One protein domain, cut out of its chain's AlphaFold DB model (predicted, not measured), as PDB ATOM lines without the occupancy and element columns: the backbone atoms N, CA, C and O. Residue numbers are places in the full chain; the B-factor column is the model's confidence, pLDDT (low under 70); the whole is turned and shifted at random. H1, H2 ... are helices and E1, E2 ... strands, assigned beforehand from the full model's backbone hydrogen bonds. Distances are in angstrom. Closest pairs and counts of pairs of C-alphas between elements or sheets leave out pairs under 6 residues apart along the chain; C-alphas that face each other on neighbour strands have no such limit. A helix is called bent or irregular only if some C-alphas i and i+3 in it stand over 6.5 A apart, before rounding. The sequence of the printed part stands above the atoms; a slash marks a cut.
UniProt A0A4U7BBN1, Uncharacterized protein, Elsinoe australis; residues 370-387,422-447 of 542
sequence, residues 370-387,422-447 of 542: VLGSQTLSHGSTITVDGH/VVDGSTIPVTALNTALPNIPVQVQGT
ATOM      1  N   VAL A 370      13.262 -38.897 -44.550       85.25
ATOM      2  CA  VAL A 370      14.264 -39.674 -45.284       85.25
ATOM      3  C   VAL A 370      15.650 -39.146 -44.922       85.25
ATOM      4  O   VAL A 370      15.906 -37.943 -44.995       85.25
ATOM      5  N   LEU A 371      16.529 -40.054 -44.504       86.62
ATOM      6  CA  LEU A 371      17.898 -39.800 -44.061       86.62
ATOM      7  C   LEU A 371      18.836 -40.683 -44.886       86.62
ATOM      8  O   LEU A 371      18.962 -41.886 -44.640       86.62
ATOM      9  N   GLY A 372      19.453 -40.100 -45.917       87.81
ATOM     10  CA  GLY A 372      20.215 -40.869 -46.902       87.81
ATOM     11  C   GLY A 372      19.328 -41.880 -47.639       87.81
ATOM     12  O   GLY A 372      18.413 -41.497 -48.361       87.81
ATOM     13  N   SER A 373      19.602 -43.175 -47.459       81.12
ATOM     14  CA  SER A 373      18.830 -44.287 -48.041       81.12
ATOM     15  C   SER A 373      17.794 -44.909 -47.093       81.12
ATOM     16  O   SER A 373      17.177 -45.916 -47.446       81.12
ATOM     17  N   GLN A 374      17.604 -44.351 -45.893       82.19
ATOM     18  CA  GLN A 374      16.690 -44.880 -44.874       82.19
ATOM     19  C   GLN A 374      15.483 -43.956 -44.671       82.19
ATOM     20  O   GLN A 374      15.633 -42.738 -44.605       82.19
ATOM     21  N   THR A 375      14.292 -44.534 -44.509       85.31
ATOM     22  CA  THR A 375      13.052 -43.792 -44.227       85.31
ATOM     23  C   THR A 375      12.603 -44.046 -42.793       85.31
ATOM     24  O   THR A 375      12.349 -45.186 -42.405       85.31
ATOM     25  N   LEU A 376      12.473 -42.974 -42.016       88.81
ATOM     26  CA  LEU A 376      12.055 -42.977 -40.622       88.81
ATOM     27  C   LEU A 376      10.574 -42.589 -40.517       88.81
ATOM     28  O   LEU A 376      10.181 -41.482 -40.891       88.81
ATOM     29  N   SER A 377       9.754 -43.506 -40.010       89.06
ATOM     30  CA  SER A 377       8.329 -43.301 -39.714       89.06
ATOM     31  C   SER A 377       8.092 -43.031 -38.220       89.06
ATOM     32  O   SER A 377       8.962 -43.288 -37.386       89.06
ATOM     33  N   HIS A 378       6.910 -42.517 -37.862       85.19
ATOM     34  CA  HIS A 378       6.518 -42.291 -36.463       85.19
ATOM     35  C   HIS A 378       6.733 -43.531 -35.577       85.19
ATOM     36  O   HIS A 378       6.354 -44.640 -35.949       85.19
ATOM     37  N   GLY A 379       7.314 -43.332 -34.389       84.25
ATOM     38  CA  GLY A 379       7.603 -44.405 -33.432       84.25
ATOM     39  C   GLY A 379       8.772 -45.320 -33.820       84.25
ATOM     40  O   GLY A 379       9.045 -46.277 -33.098       84.25
ATOM     41  N   SER A 380       9.459 -45.041 -34.930       86.12
ATOM     42  CA  SER A 380      10.635 -45.794 -35.370       86.12
ATOM     43  C   SER A 380      11.939 -45.109 -34.952       86.12
ATOM     44  O   SER A 380      11.996 -43.892 -34.754       86.12
ATOM     45  N   THR A 381      12.999 -45.913 -34.879       89.50
ATOM     46  CA  THR A 381      14.375 -45.497 -34.582       89.50
ATOM     47  C   THR A 381      15.310 -46.113 -35.617       89.50
ATOM     48  O   THR A 381      15.196 -47.305 -35.902       89.50
ATOM     49  N   ILE A 382      16.252 -45.331 -36.142       90.38
ATOM     50  CA  ILE A 382      17.349 -45.806 -36.998       90.38
ATOM     51  C   ILE A 382      18.700 -45.347 -36.445       90.38
ATOM     52  O   ILE A 382      18.772 -44.445 -35.613       90.38
ATOM     53  N   THR A 383      19.780 -45.951 -36.938       90.62
ATOM     54  CA  THR A 383      21.145 -45.470 -36.705       90.62
ATOM     55  C   THR A 383      21.747 -45.016 -38.030       90.62
ATOM     56  O   THR A 383      21.734 -45.774 -39.004       90.62
ATOM     57  N   VAL A 384      22.270 -43.789 -38.072       85.94
ATOM     58  CA  VAL A 384      22.930 -43.207 -39.252       85.94
ATOM     59  C   VAL A 384      24.248 -42.583 -38.800       85.94
ATOM     60  O   VAL A 384      24.260 -41.808 -37.851       85.94
ATOM     61  N   ASP A 385      25.362 -42.986 -39.413       87.06
ATOM     62  CA  ASP A 385      26.734 -42.579 -39.053       87.06
ATOM     63  C   ASP A 385      27.078 -42.679 -37.550       87.06
ATOM     64  O   ASP A 385      27.892 -41.930 -37.018       87.06
ATOM     65  N   GLY A 386      26.469 -43.644 -36.852       86.00
ATOM     66  CA  GLY A 386      26.649 -43.874 -35.413       86.00
ATOM     67  C   GLY A 386      25.683 -43.101 -34.508       86.00
ATOM     68  O   GLY A 386      25.561 -43.460 -33.339       86.00
ATOM     69  N   HIS A 387      24.948 -42.126 -35.045       88.44
ATOM     70  CA  HIS A 387      23.910 -41.382 -34.331       88.44
ATOM     71  C   HIS A 387      22.584 -42.149 -34.321       88.44
ATOM     72  O   HIS A 387      22.149 -42.671 -35.353       88.44
ATOM     73  N   VAL A 422      14.452 -36.897 -32.176       89.12
ATOM     74  CA  VAL A 422      15.435 -37.163 -31.123       89.12
ATOM     75  C   VAL A 422      16.691 -37.740 -31.772       89.12
ATOM     76  O   VAL A 422      16.616 -38.784 -32.414       89.12
ATOM     77  N   VAL A 423      17.829 -37.063 -31.614       90.56
ATOM     78  CA  VAL A 423      19.157 -37.506 -32.072       90.56
ATOM     79  C   VAL A 423      20.036 -37.695 -30.839       90.56
ATOM     80  O   VAL A 423      20.234 -36.748 -30.081       90.56
ATOM     81  N   ASP A 424      20.502 -38.917 -30.587       89.19
ATOM     82  CA  ASP A 424      21.294 -39.296 -29.400       89.19
ATOM     83  C   ASP A 424      20.670 -38.852 -28.061       89.19
ATOM     84  O   ASP A 424      21.349 -38.432 -27.124       89.19
ATOM     85  N   GLY A 425      19.338 -38.905 -27.973       84.31
ATOM     86  CA  GLY A 425      18.578 -38.447 -26.802       84.31
ATOM     87  C   GLY A 425      18.345 -36.932 -26.729       84.31
ATOM     88  O   GLY A 425      17.606 -36.482 -25.856       84.31
ATOM     89  N   SER A 426      18.906 -36.144 -27.650       90.06
ATOM     90  CA  SER A 426      18.666 -34.699 -27.756       90.06
ATOM     91  C   SER A 426      17.507 -34.399 -28.707       90.06
ATOM     92  O   SER A 426      17.508 -34.839 -29.853       90.06
ATOM     93  N   THR A 427      16.528 -33.615 -28.259       91.38
ATOM     94  CA  THR A 427      15.387 -33.185 -29.085       91.38
ATOM     95  C   THR A 427      15.785 -32.017 -29.989       91.38
ATOM     96  O   THR A 427      16.067 -30.922 -29.504       91.38
ATOM     97  N   ILE A 428      15.776 -32.233 -31.304       90.81
ATOM     98  CA  ILE A 428      16.203 -31.271 -32.327       90.81
ATOM     99  C   ILE A 428      15.004 -30.923 -33.229       90.81
ATOM    100  O   ILE A 428      14.327 -31.835 -33.715       90.81
ATOM    101  N   PRO A 429      14.707 -29.634 -33.489       91.69
ATOM    102  CA  PRO A 429      13.724 -29.245 -34.499       91.69
ATOM    103  C   PRO A 429      14.095 -29.817 -35.866       91.69
ATOM    104  O   PRO A 429      15.258 -29.762 -36.262       91.69
ATOM    105  N   VAL A 430      13.120 -30.309 -36.627       87.94
ATOM    106  CA  VAL A 430      13.378 -30.936 -37.941       87.94
ATOM    107  C   VAL A 430      14.100 -29.979 -38.906       87.94
ATOM    108  O   VAL A 430      14.959 -30.399 -39.675       87.94
ATOM    109  N   THR A 431      13.839 -28.673 -38.799       89.00
ATOM    110  CA  THR A 431      14.535 -27.608 -39.547       89.00
ATOM    111  C   THR A 431      16.028 -27.476 -39.224       89.00
ATOM    112  O   THR A 431      16.776 -26.945 -40.041       89.00
ATOM    113  N   ALA A 432      16.480 -27.969 -38.069       90.56
ATOM    114  CA  ALA A 432      17.879 -27.982 -37.642       90.56
ATOM    115  C   ALA A 432      18.568 -29.347 -37.856       90.56
ATOM    116  O   ALA A 432      19.750 -29.489 -37.537       90.56
ATOM    117  N   LEU A 433      17.872 -30.349 -38.413       88.56
ATOM    118  CA  LEU A 433      18.404 -31.709 -38.555       88.56
ATOM    119  C   LEU A 433      19.612 -31.780 -39.508       88.56
ATOM    120  O   LEU A 433      20.570 -32.485 -39.209       88.56
ATOM    121  N   ASN A 434      19.626 -30.970 -40.576       87.25
ATOM    122  CA  ASN A 434      20.793 -30.805 -41.461       87.25
ATOM    123  C   ASN A 434      22.037 -30.275 -40.721       87.25
ATOM    124  O   ASN A 434      23.159 -30.592 -41.098       87.25
ATOM    125  N   THR A 435      21.863 -29.471 -39.668       88.94
ATOM    126  CA  THR A 435      22.980 -28.947 -38.859       88.94
ATOM    127  C   THR A 435      23.499 -29.996 -37.878       88.94
ATOM    128  O   THR A 435      24.691 -30.032 -37.588       88.94
ATOM    129  N   ALA A 436      22.609 -30.853 -37.367       87.31
ATOM    130  CA  ALA A 436      22.962 -31.953 -36.472       87.31
ATOM    131  C   ALA A 436      23.637 -33.126 -37.204       87.31
ATOM    132  O   ALA A 436      24.472 -33.810 -36.621       87.31
ATOM    133  N   LEU A 437      23.285 -33.346 -38.476       91.38
ATOM    134  CA  LEU A 437      23.745 -34.459 -39.310       91.38
ATOM    135  C   LEU A 437      24.332 -33.944 -40.646       91.38
ATOM    136  O   LEU A 437      23.795 -34.246 -41.711       91.38
ATOM    137  N   PRO A 438      25.435 -33.167 -40.629       85.94
ATOM    138  CA  PRO A 438      25.902 -32.382 -41.784       85.94
ATOM    139  C   PRO A 438      26.345 -33.196 -43.010       85.94
ATOM    140  O   PRO A 438      26.464 -32.636 -44.096       85.94
ATOM    141  N   ASN A 439      26.587 -34.501 -42.854       87.81
ATOM    142  CA  ASN A 439      27.008 -35.396 -43.938       87.81
ATOM    143  C   ASN A 439      25.850 -36.211 -44.545       87.81
ATOM    144  O   ASN A 439      26.063 -36.945 -45.509       87.81
ATOM    145  N   ILE A 440      24.634 -36.107 -43.993       84.19
ATOM    146  CA  ILE A 440      23.486 -36.942 -44.368       84.19
ATOM    147  C   ILE A 440      22.432 -36.055 -45.043       84.19
ATOM    148  O   ILE A 440      21.915 -35.141 -44.402       84.19
ATOM    149  N   PRO A 441      22.057 -36.306 -46.312       81.19
ATOM    150  CA  PRO A 441      20.987 -35.551 -46.948       81.19
ATOM    151  C   PRO A 441      19.648 -35.884 -46.276       81.19
ATOM    152  O   PRO A 441      19.205 -37.037 -46.281       81.19
ATOM    153  N   VAL A 442      19.011 -34.859 -45.706       83.50
ATOM    154  CA  VAL A 442      17.683 -34.941 -45.087       83.50
ATOM    155  C   VAL A 442      16.618 -34.510 -46.095       83.50
ATOM    156  O   VAL A 442      16.677 -33.402 -46.631       83.50
ATOM    157  N   GLN A 443      15.594 -35.338 -46.304       83.50
ATOM    158  CA  GLN A 443      14.359 -34.935 -46.983       83.50
ATOM    159  C   GLN A 443      13.159 -35.174 -46.064       83.50
ATOM    160  O   GLN A 443      12.967 -36.266 -45.532       83.50
ATOM    161  N   VAL A 444      12.337 -34.144 -45.868       80.12
ATOM    162  CA  VAL A 444      11.130 -34.216 -45.034       80.12
ATOM    163  C   VAL A 444       9.929 -34.412 -45.945       80.12
ATOM    164  O   VAL A 444       9.609 -33.528 -46.736       80.12
ATOM    165  N   GLN A 445       9.246 -35.550 -45.827       71.88
ATOM    166  CA  GLN A 445       8.040 -35.813 -46.603       71.88
ATOM    167  C   GLN A 445       6.812 -35.383 -45.792       71.88
ATOM    168  O   GLN A 445       6.292 -36.120 -44.948       71.88
ATOM    169  N   GLY A 446       6.380 -34.142 -46.023       56.38
ATOM    170  CA  GLY A 446       5.152 -33.599 -45.449       56.38
ATOM    171  C   GLY A 446       3.903 -34.163 -46.127       56.38
ATOM    172  O   GLY A 446       3.886 -34.390 -47.336       56.38
ATOM    173  N   THR A 447       2.831 -34.350 -45.359       42.34
ATOM    174  CA  THR A 447       1.487 -34.587 -45.901       42.34
ATOM    175  C   THR A 447       0.792 -33.242 -46.111       42.34
ATOM    176  O   THR A 447      -0.004 -32.817 -45.275       42.34
TER     177      THR A 447
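AT A GLANCE: This is residues 370 to 387 and 422 to 447 of the 542 residues of an uncharacterized protein of Elsinoe australis (UniProt A0A4U7BBN1). Two pieces of chain stand opposite each other: in residues 370 to 387 the strand E1 turns back through a tight loop into E2, and in residues 422 to 447 the strand E3 leads directly into the irregular helix H1 of seven residues, and on to the strand E4. No two named strands pair, and the parts are set round the mean of the C-alphas, with element centres from 7.8 A, H1, to 9.9 A, E3, away from it. The printed part has 44 residues with one named helix and four named strands, in the order E1, E2, E3, H1, E4, a mixed class of helices and strands. It is compact, with a radius of gyration of the C-alphas of 10.0 A, and rounded, spanning 25 by 20 by 20 A.

IN THESE COORDINATES: H1 is residues 430 to 436, 9.7 A long, from C-alpha 430 at (13.378, -30.936, -37.941). E3 is residues 426 to 429, 10.0 A, and E4 is residues 442 to 446, 12.6 A, ending with C-alpha 446 at (5.152, -33.599, -45.449). E1, residues 374 to 376, begins with C-alpha 374 at (16.690, -44.880, -44.874), and E2 is residues 381 to 384, 10.0 A.

HOW THE PARTS SIT: H1 is irregular, with C-alphas 431 and 434 7.3 A apart; 1 of 3 O i to N i+4 pairs and 3 of 4 O i to N i+3 pairs are within hydrogen-bond range. The closest C-alphas of H1 and E4, those of Asn 434 and Val 442, are 6.3 A apart. Residues 422 to 423 pair antiparallel with residues 426 to 427 of E3. The closest C-alphas of E1 and E2, those of Leu 376 and Ile 382, are 7.0 A apart. E1 and E4 are near each other, with 5 pairs of C-alphas within 10 A, while E2 is apart from H1 and from E4.

THE WHOLE: The C-alphas of Gly 386 and Thr 447, the two farthest apart, are 28.8 A apart. Residues 388 to 421 are not printed, and C-alphas 387 and 422 are 10.0 A apart across the cut. The links E1 to E2, E3 to H1 and H1 to E4 are tight. The mean pLDDT of the printed part is 85.1, and residues 446 to 447 are under 70.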